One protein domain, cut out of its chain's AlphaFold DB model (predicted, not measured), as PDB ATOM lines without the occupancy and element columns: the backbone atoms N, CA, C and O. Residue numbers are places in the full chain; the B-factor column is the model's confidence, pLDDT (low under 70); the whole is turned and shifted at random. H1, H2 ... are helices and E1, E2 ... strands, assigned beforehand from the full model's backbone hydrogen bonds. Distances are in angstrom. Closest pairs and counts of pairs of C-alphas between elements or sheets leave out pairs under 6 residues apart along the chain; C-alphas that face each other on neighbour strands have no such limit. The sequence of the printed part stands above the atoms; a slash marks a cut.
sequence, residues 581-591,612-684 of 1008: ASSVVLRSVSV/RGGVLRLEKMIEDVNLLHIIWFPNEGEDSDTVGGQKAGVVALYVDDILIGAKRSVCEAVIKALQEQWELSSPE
ATOM      1  N   ALA A 581     -12.198 -26.717 -36.012       27.02
ATOM      2  CA  ALA A 581     -12.694 -25.349 -36.251       27.02
ATOM      3  C   ALA A 581     -11.620 -24.351 -36.744       27.02
ATOM      4  O   ALA A 581     -11.815 -23.140 -36.676       27.02
ATOM      5  N   SER A 582     -10.469 -24.836 -37.213       25.45
ATOM      6  CA  SER A 582      -9.215 -24.064 -37.252       25.45
ATOM      7  C   SER A 582      -8.953 -23.241 -38.523       25.45
ATOM      8  O   SER A 582      -7.894 -22.627 -38.621       25.45
ATOM      9  N   SER A 583      -9.866 -23.170 -39.496       26.56
ATOM     10  CA  SER A 583      -9.611 -22.448 -40.752       26.56
ATOM     11  C   SER A 583     -10.511 -21.221 -40.925       26.56
ATOM     12  O   SER A 583     -11.622 -21.324 -41.445       26.56
ATOM     13  N   VAL A 584     -10.009 -20.032 -40.580       27.94
ATOM     14  CA  VAL A 584     -10.486 -18.794 -41.215       27.94
ATOM     15  C   VAL A 584      -9.673 -18.627 -42.496       27.94
ATOM     16  O   VAL A 584      -8.549 -18.133 -42.494       27.94
ATOM     17  N   VAL A 585     -10.225 -19.098 -43.614       26.88
ATOM     18  CA  VAL A 585      -9.639 -18.861 -44.936       26.88
ATOM     19  C   VAL A 585      -9.918 -17.407 -45.314       26.88
ATOM     20  O   VAL A 585     -10.970 -17.094 -45.866       26.88
ATOM     21  N   LEU A 586      -8.977 -16.497 -45.047       25.72
ATOM     22  CA  LEU A 586      -8.892 -15.280 -45.855       25.72
ATOM     23  C   LEU A 586      -8.614 -15.742 -47.292       25.72
ATOM     24  O   LEU A 586      -7.666 -16.495 -47.525       25.72
ATOM     25  N   ARG A 587      -9.504 -15.389 -48.230       25.48
ATOM     26  CA  ARG A 587      -9.412 -15.785 -49.644       25.48
ATOM     27  C   ARG A 587      -7.989 -15.586 -50.177       25.48
ATOM     28  O   ARG A 587      -7.359 -14.573 -49.898       25.48
ATOM     29  N   SER A 588      -7.543 -16.571 -50.959       27.28
ATOM     30  CA  SER A 588      -6.306 -16.624 -51.747       27.28
ATOM     31  C   SER A 588      -5.693 -15.252 -52.056       27.28
ATOM     32  O   SER A 588      -6.189 -14.525 -52.918       27.28
ATOM     33  N   VAL A 589      -4.590 -14.912 -51.384       30.73
ATOM     34  CA  VAL A 589      -3.746 -13.785 -51.794       30.73
ATOM     35  C   VAL A 589      -2.755 -14.321 -52.815       30.73
ATOM     36  O   VAL A 589      -1.732 -14.900 -52.451       30.73
ATOM     37  N   SER A 590      -3.073 -14.159 -54.098       25.80
ATOM     38  CA  SER A 590      -2.117 -14.416 -55.169       25.80
ATOM     39  C   SER A 590      -1.044 -13.326 -55.152       25.80
ATOM     40  O   SER A 590      -1.328 -12.126 -55.197       25.80
ATOM     41  N   VAL A 591       0.218 -13.744 -55.078       27.47
ATOM     42  CA  VAL A 591       1.363 -12.868 -55.346       27.47
ATOM     43  C   VAL A 591       1.352 -12.580 -56.850       27.47
ATOM     44  O   VAL A 591       1.844 -13.381 -57.637       27.47
ATOM     45  N   ARG A 612       7.705 -18.402 -57.027       41.75
ATOM     46  CA  ARG A 612       6.579 -19.155 -57.580       41.75
ATOM     47  C   ARG A 612       5.350 -18.847 -56.732       41.75
ATOM     48  O   ARG A 612       5.442 -18.855 -55.507       41.75
ATOM     49  N   GLY A 613       4.237 -18.520 -57.388       60.41
ATOM     50  CA  GLY A 613       2.970 -18.190 -56.732       60.41
ATOM     51  C   GLY A 613       2.540 -19.218 -55.677       60.41
ATOM     52  O   GLY A 613       3.013 -20.350 -55.663       60.41
ATOM     53  N   GLY A 614       1.656 -18.798 -54.774       69.62
ATOM     54  CA  GLY A 614       1.129 -19.612 -53.680       69.62
ATOM     55  C   GLY A 614       0.145 -18.808 -52.827       69.62
ATOM     56  O   GLY A 614       0.008 -17.601 -53.025       69.62
ATOM     57  N   VAL A 615      -0.526 -19.470 -51.884       79.94
ATOM     58  CA  VAL A 615      -1.534 -18.867 -50.997       79.94
ATOM     59  C   VAL A 615      -1.003 -18.789 -49.573       79.94
ATOM     60  O   VAL A 615      -0.514 -19.778 -49.032       79.94
ATOM     61  N   LEU A 616      -1.139 -17.620 -48.946       84.69
ATOM     62  CA  LEU A 616      -0.950 -17.458 -47.507       84.69
ATOM     63  C   LEU A 616      -2.291 -17.623 -46.788       84.69
ATOM     64  O   LEU A 616      -3.295 -17.046 -47.205       84.69
ATOM     65  N   ARG A 617      -2.296 -18.373 -45.689       85.25
ATOM     66  CA  ARG A 617      -3.445 -18.548 -44.800       85.25
ATOM     67  C   ARG A 617      -3.063 -18.150 -43.379       85.25
ATOM     68  O   ARG A 617      -1.953 -18.440 -42.938       85.25
ATOM     69  N   LEU A 618      -3.982 -17.491 -42.680       87.81
ATOM     70  CA  LEU A 618      -3.862 -17.241 -41.247       87.81
ATOM     71  C   LEU A 618      -4.617 -18.337 -40.496       87.81
ATOM     72  O   LEU A 618      -5.820 -18.495 -40.684       87.81
ATOM     73  N   GLU A 619      -3.918 -19.085 -39.654       85.50
ATOM     74  CA  GLU A 619      -4.505 -20.141 -38.828       85.50
ATOM     75  C   GLU A 619      -4.318 -19.803 -37.354       85.50
ATOM     76  O   GLU A 619      -3.233 -19.415 -36.929       85.50
ATOM     77  N   LYS A 620      -5.385 -19.906 -36.561       84.69
ATOM     78  CA  LYS A 620      -5.342 -19.566 -35.136       84.69
ATOM     79  C   LYS A 620      -4.543 -20.620 -34.371       84.69
ATOM     80  O   LYS A 620      -4.756 -21.813 -34.578       84.69
ATOM     81  N   MET A 621      -3.657 -20.187 -33.475       83.12
ATOM     82  CA  MET A 621      -2.948 -21.109 -32.594       83.12
ATOM     83  C   MET A 621      -3.908 -21.672 -31.541       83.12
ATOM     84  O   MET A 621      -4.738 -20.959 -30.976       83.12
ATOM     85  N   ILE A 622      -3.798 -22.975 -31.289       81.94
ATOM     86  CA  ILE A 622      -4.606 -23.694 -30.294       81.94
ATOM     87  C   ILE A 622      -4.146 -23.306 -28.886       81.94
ATOM     88  O   ILE A 622      -4.954 -23.181 -27.971       81.94
ATOM     89  N   GLU A 623      -2.841 -23.099 -28.738       83.56
ATOM     90  CA  GLU A 623      -2.147 -22.837 -27.482       83.56
ATOM     91  C   GLU A 623      -2.297 -21.390 -27.005       83.56
ATOM     92  O   GLU A 623      -2.143 -21.127 -25.816       83.56
ATOM     93  N   ASP A 624      -2.569 -20.450 -27.916       81.69
ATOM     94  CA  ASP A 624      -2.824 -19.050 -27.578       81.69
ATOM     95  C   ASP A 624      -3.776 -18.406 -28.591       81.69
ATOM     96  O   ASP A 624      -3.488 -18.285 -29.781       81.69
ATOM     97  N   VAL A 625      -4.921 -17.944 -28.094       80.31
ATOM     98  CA  VAL A 625      -5.990 -17.349 -28.903       80.31
ATOM     99  C   VAL A 625      -5.619 -16.013 -29.545       80.31
ATOM    100  O   VAL A 625      -6.289 -15.607 -30.496       80.31
ATOM    101  N   ASN A 626      -4.592 -15.336 -29.031       87.50
ATOM    102  CA  ASN A 626      -4.107 -14.057 -29.539       87.50
ATOM    103  C   ASN A 626      -3.001 -14.228 -30.586       87.50
ATOM    104  O   ASN A 626      -2.519 -13.232 -31.128       87.50
ATOM    105  N   LEU A 627      -2.592 -15.465 -30.880       90.25
ATOM    106  CA  LEU A 627      -1.566 -15.766 -31.869       90.25
ATOM    107  C   LEU A 627      -2.152 -16.515 -33.069       90.25
ATOM    108  O   LEU A 627      -2.997 -17.402 -32.944       90.25
ATOM    109  N   LEU A 628      -1.667 -16.168 -34.259       91.69
ATOM    110  CA  LEU A 628      -1.990 -16.846 -35.508       91.69
ATOM    111  C   LEU A 628      -0.708 -17.240 -36.235       91.69
ATOM    112  O   LEU A 628       0.251 -16.473 -36.304       91.69
ATOM    113  N   HIS A 629      -0.698 -18.426 -36.826       90.06
ATOM    114  CA  HIS A 629       0.303 -18.843 -37.788       90.06
ATOM    115  C   HIS A 629      -0.013 -18.294 -39.171       90.06
ATOM    116  O   HIS A 629      -1.146 -18.352 -39.640       90.06
ATOM    117  N   ILE A 630       1.022 -17.798 -39.843       91.31
ATOM    118  CA  ILE A 630       0.982 -17.530 -41.274       91.31
ATOM    119  C   ILE A 630       1.511 -18.786 -41.956       91.31
ATOM    120  O   ILE A 630       2.690 -19.111 -41.804       91.31
ATOM    121  N   ILE A 631       0.657 -19.488 -42.692       89.25
ATOM    122  CA  ILE A 631       1.004 -20.723 -43.397       89.25
ATOM    123  C   ILE A 631       1.004 -20.457 -44.895       89.25
ATOM    124  O   ILE A 631       0.052 -19.909 -45.442       89.25
ATOM    125  N   TRP A 632       2.090 -20.834 -45.555       86.00
ATOM    126  CA  TRP A 632       2.249 -20.740 -46.995       86.00
ATOM    127  C   TRP A 632       1.975 -22.084 -47.667       86.00
ATOM    128  O   TRP A 632       2.535 -23.111 -47.281       86.00
ATOM    129  N   PHE A 633       1.145 -22.050 -48.707       81.31
ATOM    130  CA  PHE A 633       0.811 -23.186 -49.553       81.31
ATOM    131  C   PHE A 633       1.282 -22.931 -50.995       81.31
ATOM    132  O   PHE A 633       0.958 -21.883 -51.558       81.31
ATOM    133  N   PRO A 634       2.007 -23.873 -51.623       71.44
ATOM    134  CA  PRO A 634       2.594 -23.672 -52.949       71.44
ATOM    135  C   PRO A 634       1.606 -23.720 -54.133       71.44
ATOM    136  O   PRO A 634       1.951 -23.214 -55.192       71.44
ATOM    137  N   ASN A 635       0.401 -24.297 -53.996       67.00
ATOM    138  CA  ASN A 635      -0.573 -24.433 -55.097       67.00
ATOM    139  C   ASN A 635      -1.965 -23.890 -54.716       67.00
ATOM    140  O   ASN A 635      -2.472 -24.174 -53.631       67.00
ATOM    141  N   GLU A 636      -2.615 -23.170 -55.637       51.31
ATOM    142  CA  GLU A 636      -4.040 -22.816 -55.551       51.31
ATOM    143  C   GLU A 636      -4.906 -24.006 -56.012       51.31
ATOM    144  O   GLU A 636      -4.972 -24.294 -57.206       51.31
ATOM    145  N   GLY A 637      -5.587 -24.691 -55.082       50.00
ATOM    146  CA  GLY A 637      -6.724 -25.570 -55.411       50.00
ATOM    147  C   GLY A 637      -6.585 -27.082 -55.183       50.00
ATOM    148  O   GLY A 637      -7.462 -27.815 -55.631       50.00
ATOM    149  N   GLU A 638      -5.552 -27.575 -54.498       41.78
ATOM    150  CA  GLU A 638      -5.540 -28.966 -54.006       41.78
ATOM    151  C   GLU A 638      -6.127 -29.016 -52.588       41.78
ATOM    152  O   GLU A 638      -5.788 -28.169 -51.759       41.78
ATOM    153  N   ASP A 639      -7.025 -29.979 -52.327       42.19
ATOM    154  CA  ASP A 639      -7.590 -30.236 -50.996       42.19
ATOM    155  C   ASP A 639      -6.469 -30.206 -49.950       42.19
ATOM    156  O   ASP A 639      -5.482 -30.950 -50.038       42.19
ATOM    157  N   SER A 640      -6.639 -29.317 -48.968       45.12
ATOM    158  CA  SER A 640      -5.665 -28.895 -47.952       45.12
ATOM    159  C   SER A 640      -5.084 -30.013 -47.083       45.12
ATOM    160  O   SER A 640      -4.211 -29.753 -46.262       45.12
ATOM    161  N   ASP A 641      -5.531 -31.249 -47.279       47.44
ATOM    162  CA  ASP A 641      -5.180 -32.399 -46.457       47.44
ATOM    163  C   ASP A 641      -3.993 -33.204 -47.021       47.44
ATOM    164  O   ASP A 641      -3.499 -34.114 -46.355       47.44
ATOM    165  N   THR A 642      -3.515 -32.903 -48.241       42.59
ATOM    166  CA  THR A 642      -2.510 -33.747 -48.933       42.59
ATOM    167  C   THR A 642      -1.123 -33.126 -49.131       42.59
ATOM    168  O   THR A 642      -0.150 -33.874 -49.248       42.59
ATOM    169  N   VAL A 643      -0.984 -31.795 -49.106       51.50
ATOM    170  CA  VAL A 643       0.313 -31.097 -49.198       51.50
ATOM    171  C   VAL A 643       0.491 -30.233 -47.952       51.50
ATOM    172  O   VAL A 643      -0.227 -29.254 -47.766       51.50
ATOM    173  N   GLY A 644       1.437 -30.603 -47.083       61.25
ATOM    174  CA  GLY A 644       1.702 -29.873 -45.840       61.25
ATOM    175  C   GLY A 644       2.129 -28.430 -46.116       61.25
ATOM    176  O   GLY A 644       3.159 -28.205 -46.753       61.25
ATOM    177  N   GLY A 645       1.331 -27.463 -45.660       73.12
ATOM    178  CA  GLY A 645       1.683 -26.045 -45.703       73.12
ATOM    179  C   GLY A 645       2.918 -25.751 -44.848       73.12
ATOM    180  O   GLY A 645       3.153 -26.405 -43.835       73.12
ATOM    181  N   GLN A 646       3.722 -24.768 -45.255       83.00
ATOM    182  CA  GLN A 646       4.929 -24.373 -44.529       83.00
ATOM    183  C   GLN A 646       4.672 -23.117 -43.700       83.00
ATOM    184  O   GLN A 646       4.195 -22.105 -44.215       83.00
ATOM    185  N   LYS A 647       5.059 -23.135 -42.426       86.56
ATOM    186  CA  LYS A 647       4.988 -21.954 -41.567       86.56
ATOM    187  C   LYS A 647       5.908 -20.841 -42.085       86.56
ATOM    188  O   LYS A 647       7.117 -21.020 -42.228       86.56
ATOM    189  N   ALA A 648       5.325 -19.681 -42.367       88.75
ATOM    190  CA  ALA A 648       5.981 -18.515 -42.960       88.75
ATOM    191  C   ALA A 648       6.115 -17.328 -41.988       88.75
ATOM    192  O   ALA A 648       6.905 -16.417 -42.241       88.75
ATOM    193  N   GLY A 649       5.371 -17.334 -40.877       91.25
ATOM    194  CA  GLY A 649       5.438 -16.300 -39.847       91.25
ATOM    195  C   GLY A 649       4.360 -16.439 -38.775       91.25
ATOM    196  O   GLY A 649       3.655 -17.447 -38.710       91.25
ATOM    197  N   VAL A 650       4.250 -15.418 -37.928       94.00
ATOM    198  CA  VAL A 650       3.283 -15.339 -36.826       94.00
ATOM    199  C   VAL A 650       2.652 -13.948 -36.794       94.00
ATOM    200  O   VAL A 650       3.330 -12.950 -37.037       94.00
ATOM    201  N   VAL A 651       1.364 -13.885 -36.477       93.81
ATOM    202  CA  VAL A 651       0.639 -12.652 -36.157       93.81
ATOM    203  C   VAL A 651       0.247 -12.701 -34.685       93.81
ATOM    204  O   VAL A 651      -0.306 -13.700 -34.236       93.81
ATOM    205  N   ALA A 652       0.524 -11.635 -33.946       93.69
ATOM    206  CA  ALA A 652       0.035 -11.419 -32.595       93.69
ATOM    207  C   ALA A 652      -1.000 -10.291 -32.602       93.69
ATOM    208  O   ALA A 652      -0.768  -9.227 -33.179       93.69
ATOM    209  N   LEU A 653      -2.137 -10.537 -31.962       92.00
ATOM    210  CA  LEU A 653      -3.245  -9.599 -31.847       92.00
ATOM    211  C   LEU A 653      -3.366  -9.116 -30.406       92.00
ATOM    212  O   LEU A 653      -3.328  -9.911 -29.469       92.00
ATOM    213  N   TYR A 654      -3.552  -7.815 -30.220       89.81
ATOM    214  CA  TYR A 654      -3.869  -7.246 -28.918       89.81
ATOM    215  C   TYR A 654      -4.874  -6.113 -29.077       89.81
ATOM    216  O   TYR A 654      -4.501  -5.001 -29.424       89.81
ATOM    217  N   VAL A 655      -6.148  -6.389 -28.784       87.75
ATOM    218  CA  VAL A 655      -7.251  -5.426 -28.941       87.75
ATOM    219  C   VAL A 655      -7.274  -4.842 -30.364       87.75
ATOM    220  O   VAL A 655      -7.758  -5.512 -31.272       87.75
ATOM    221  N   ASP A 656      -6.767  -3.626 -30.557       87.12
ATOM    222  CA  ASP A 656      -6.677  -2.883 -31.814       87.12
ATOM    223  C   ASP A 656      -5.281  -2.917 -32.465       87.12
ATOM    224  O   ASP A 656      -5.142  -2.536 -33.627       87.12
ATOM    225  N   ASP A 657      -4.269  -3.434 -31.767       90.69
ATOM    226  CA  ASP A 657      -2.899  -3.550 -32.259       90.69
ATOM    227  C   ASP A 657      -2.636  -4.916 -32.920       90.69
ATOM    228  O   ASP A 657      -3.008  -5.976 -32.404       90.69
ATOM    229  N   ILE A 658      -1.915  -4.900 -34.047       92.69
ATOM    230  CA  ILE A 658      -1.493  -6.093 -34.795       92.69
ATOM    231  C   ILE A 658       0.028  -6.077 -34.943       92.69
ATOM    232  O   ILE A 658       0.592  -5.149 -35.521       92.69
ATOM    233  N   LEU A 659       0.694  -7.131 -34.475       94.69
ATOM    234  CA  LEU A 659       2.129  -7.338 -34.647       94.69
ATOM    235  C   LEU A 659       2.378  -8.536 -35.561       94.69
ATOM    236  O   LEU A 659       1.886  -9.630 -35.308       94.69
ATOM    237  N   ILE A 660       3.176  -8.347 -36.610       94.31
ATOM    238  CA  ILE A 660       3.473  -9.394 -37.593       94.31
ATOM    239  C   ILE A 660       4.971  -9.696 -37.575       94.31
ATOM    240  O   ILE A 660       5.797  -8.833 -37.866       94.31
ATOM    241  N   GLY A 661       5.318 -10.943 -37.258       93.06
ATOM    242  CA  GLY A 661       6.678 -11.470 -37.314       93.06
ATOM    243  C   GLY A 661       6.839 -12.439 -38.481       93.06
ATOM    244  O   GLY A 661       6.494 -13.614 -38.363       93.06
ATOM    245  N   ALA A 662       7.369 -11.965 -39.607       92.75
ATOM    246  CA  ALA A 662       7.664 -12.785 -40.781       92.75
ATOM    247  C   ALA A 662       8.761 -12.144 -41.650       92.75
ATOM    248  O   ALA A 662       9.279 -11.068 -41.347       92.75
ATOM    249  N   LYS A 663       9.110 -12.794 -42.768       90.69
ATOM    250  CA  LYS A 663       9.895 -12.139 -43.827       90.69
ATOM    251  C   LYS A 663       9.113 -10.946 -44.386       90.69
ATOM    252  O   LYS A 663       7.894 -11.020 -44.521       90.69
ATOM    253  N   ARG A 664       9.819  -9.886 -44.794       89.25
ATOM    254  CA  ARG A 664       9.212  -8.628 -45.262       89.25
ATOM    255  C   ARG A 664       8.134  -8.819 -46.335       89.25
ATOM    256  O   ARG A 664       7.053  -8.268 -46.189       89.25
ATOM    257  N   SER A 665       8.391  -9.648 -47.345       88.50
ATOM    258  CA  SER A 665       7.424  -9.937 -48.414       88.50
ATOM    259  C   SER A 665       6.125 -10.571 -47.904       88.50
ATOM    260  O   SER A 665       5.044 -10.255 -48.392       88.50
ATOM    261  N   VAL A 666       6.217 -11.441 -46.894       91.19
ATOM    262  CA  VAL A 666       5.059 -12.073 -46.248       91.19
ATOM    263  C   VAL A 666       4.296 -11.043 -45.418       91.19
ATOM    264  O   VAL A 666       3.073 -10.979 -45.516       91.19
ATOM    265  N   CYS A 667       4.999 -10.197 -44.654       92.69
ATOM    266  CA  CYS A 667       4.368  -9.106 -43.910       92.69
ATOM    267  C   CYS A 667       3.609  -8.159 -44.845       92.69
ATOM    268  O   CYS A 667       2.449  -7.864 -44.591       92.69
ATOM    269  N   GLU A 668       4.233  -7.712 -45.938       91.81
ATOM    270  CA  GLU A 668       3.614  -6.807 -46.916       91.81
ATOM    271  C   GLU A 668       2.363  -7.430 -47.555       91.81
ATOM    272  O   GLU A 668       1.340  -6.755 -47.672       91.81
ATOM    273  N   ALA A 669       2.399  -8.723 -47.896       89.50
ATOM    274  CA  ALA A 669       1.243  -9.440 -48.434       89.50
ATOM    275  C   ALA A 669       0.087  -9.537 -47.423       89.50
ATOM    276  O   ALA A 669      -1.062  -9.262 -47.777       89.50
ATOM    277  N   VAL A 670       0.382  -9.882 -46.165       89.81
ATOM    278  CA  VAL A 670      -0.632  -9.953 -45.100       89.81
ATOM    279  C   VAL A 670      -1.203  -8.568 -44.803       89.81
ATOM    280  O   VAL A 670      -2.419  -8.417 -44.772       89.81
ATOM    281  N   ILE A 671      -0.360  -7.542 -44.653       91.81
ATOM    282  CA  ILE A 671      -0.799  -6.159 -44.403       91.81
ATOM    283  C   ILE A 671      -1.717  -5.680 -45.526       91.81
ATOM    284  O   ILE A 671      -2.775  -5.131 -45.240       91.81
ATOM    285  N   LYS A 672      -1.355  -5.927 -46.789       89.19
ATOM    286  CA  LYS A 672      -2.192  -5.563 -47.936       89.19
ATOM    287  C   LYS A 672      -3.563  -6.240 -47.866       89.19
ATOM    288  O   LYS A 672      -4.574  -5.566 -48.024       89.19
ATOM    289  N   ALA A 673      -3.604  -7.540 -47.578       87.81
ATOM    290  CA  ALA A 673      -4.859  -8.275 -47.441       87.81
ATOM    291  C   ALA A 673      -5.724  -7.746 -46.283       87.81
ATOM    292  O   ALA A 673      -6.941  -7.639 -46.418       87.81
ATOM    293  N   LEU A 674      -5.106  -7.363 -45.162       89.50
ATOM    294  CA  LEU A 674      -5.820  -6.730 -44.054       89.50
ATOM    295  C   LEU A 674      -6.338  -5.334 -44.443       89.50
ATOM    296  O   LEU A 674      -7.478  -5.011 -44.132       89.50
ATOM    297  N   GLN A 675      -5.551  -4.531 -45.165       89.88
ATOM    298  CA  GLN A 675      -5.937  -3.193 -45.641       89.88
ATOM    299  C   GLN A 675      -7.077  -3.219 -46.671       89.88
ATOM    300  O   GLN A 675      -7.811  -2.242 -46.804       89.88
ATOM    301  N   GLU A 676      -7.241  -4.322 -47.404       89.50
ATOM    302  CA  GLU A 676      -8.382  -4.521 -48.306       89.50
ATOM    303  C   GLU A 676      -9.704  -4.721 -47.544       89.50
ATOM    304  O   GLU A 676     -10.770  -4.435 -48.089       89.50
ATOM    305  N   GLN A 677      -9.644  -5.196 -46.296       88.00
ATOM    306  CA  GLN A 677     -10.815  -5.494 -45.463       88.00
ATOM    307  C   GLN A 677     -11.064  -4.440 -44.373       88.00
ATOM    308  O   GLN A 677     -12.214  -4.190 -44.009       88.00
ATOM    309  N   TRP A 678     -10.004  -3.814 -43.855       88.31
ATOM    310  CA  TRP A 678     -10.045  -2.908 -42.708       88.31
ATOM    311  C   TRP A 678      -9.224  -1.637 -42.940       88.31
ATOM    312  O   TRP A 678      -8.170  -1.651 -43.570       88.31
ATOM    313  N   GLU A 679      -9.685  -0.525 -42.364       87.50
ATOM    314  CA  GLU A 679      -8.897   0.706 -42.285       87.50
ATOM    315  C   GLU A 679      -7.796   0.536 -41.232       87.50
ATOM    316  O   GLU A 679      -8.078   0.447 -40.037       87.50
ATOM    317  N   LEU A 680      -6.539   0.486 -41.678       88.50
ATOM    318  CA  LEU A 680      -5.365   0.349 -40.816       88.50
ATOM    319  C   LEU A 680      -4.498   1.610 -40.847       88.50
ATOM    320  O   LEU A 680      -4.436   2.323 -41.853       88.50
ATOM    321  N   SER A 681      -3.787   1.863 -39.749       88.00
ATOM    322  CA  SER A 681      -2.710   2.851 -39.709       88.00
ATOM    323  C   SER A 681      -1.572   2.467 -40.667       88.00
ATOM    324  O   SER A 681      -1.489   1.347 -41.178       88.00
ATOM    325  N   SER A 682      -0.688   3.428 -40.956       88.62
ATOM    326  CA  SER A 682       0.518   3.126 -41.733       88.62
ATOM    327  C   SER A 682       1.385   2.120 -40.969       88.62
ATOM    328  O   SER A 682       1.599   2.327 -39.775       88.62
ATOM    329  N   PRO A 683       1.886   1.057 -41.622       89.81
ATOM    330  CA  PRO A 683       2.663   0.034 -40.939       89.81
ATOM    331  C   PRO A 683       3.997   0.598 -40.444       89.81
ATOM    332  O   PRO A 683       4.745   1.216 -41.207       89.81
ATOM    333  N   GLU A 684       4.294   0.345 -39.174       92.31
ATOM    334  CA  GLU A 684       5.602   0.581 -38.567       92.31
ATOM    335  C   GLU A 684       6.492  -0.652 -38.783       92.31
ATOM    336  O   GLU A 684       6.014  -1.788 -38.784       92.31
TER     337      GLU A 684
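Overview. This is residues 581 to 591 and 612 to 684 of the 1008 residues of the protein "Retrovirus-related Pol polyprotein from transposon TNT 1-94" of Symbiodinium microadriaticum (UniProt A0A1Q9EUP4). Picture one strongly twisted, curled sheet of four strands, E1 to E4, with a single helix, H1, laid slantwise over one of its faces. A long loop, residues 634 to 645, lies at one end of the longest axis, and the last residues, 678 to 684, lie toward the other; the first stretch runs beside edge strand E1 and pairs briefly with it. The printed part has 84 residues, with four named strands and then one named helix along the chain, in the order E1 E2 E3 E4 H1. The sheet is antiparallel throughout, in the order E1 - E2 - E3 - E4, and the class is mixed, helices and strands. The whole is compact, with a radius of gyration of the C-alphas of 12.7 A, and spans 36 by 29 by 21 A.

Along the chain. Start at C-alpha 581 at (-12.694, -25.349, -36.251) and go to residue 591, where the cut comes. Beyond it find C-alpha 615 at (-1.534, -18.867, -50.997), where E1 begins; it runs to residue 620, 16.3 A. E2 follows, residues 627 to 633, 19.3 A, and then E3, residues 646 to 654, the longest strand at 24.8 A. E4 is residues 657 to 662, 16.4 A. H1, residues 664 to 677, runs 20.3 A and ends at C-alpha 677 at (-10.815, -5.494, -45.463).

Arrangement. Begin with the sheet, a meander, each strand the antiparallel neighbour of the one before. In the hairpin E1 and E2, look at N 617 and O 631, 2.8 A apart. In the hairpin E2 and E3, N 628 and O 651 are 2.8 A apart, and in the hairpin E3 and E4, N 652 and O 659 are 2.8 A apart, each within hydrogen-bond range. Residues 583 to 584 pair with 618 to 619 of E1, antiparallel. Edge strands E1 and E4 are apart. H1 is on the sheet, giving two layers, a helix on one face of a sheet, at a height over the sheet of 9.0 A. It lies over E3, slantwise to the strands at 52 degrees on the local plane. Its closest C-alphas to E4 are those of Cys 667 and Ile 660, 6.4 A apart. In H1, 9 of 10 O i to N i+4 pairs are within hydrogen-bond range.

Size, cuts and confidence. The two C-alphas farthest apart, those of Thr 642 and Ser 681, are 37.7 A apart. Residues 592 to 611 are not printed, and C-alphas 591 and 612 stand 8.5 A apart across the cut. The link E2 to E3, 12 residues, is long. Mean pLDDT of the printed part is 74.5; look for values under 70 at residues 581 to 591, 612 to 614 and 635 to 644.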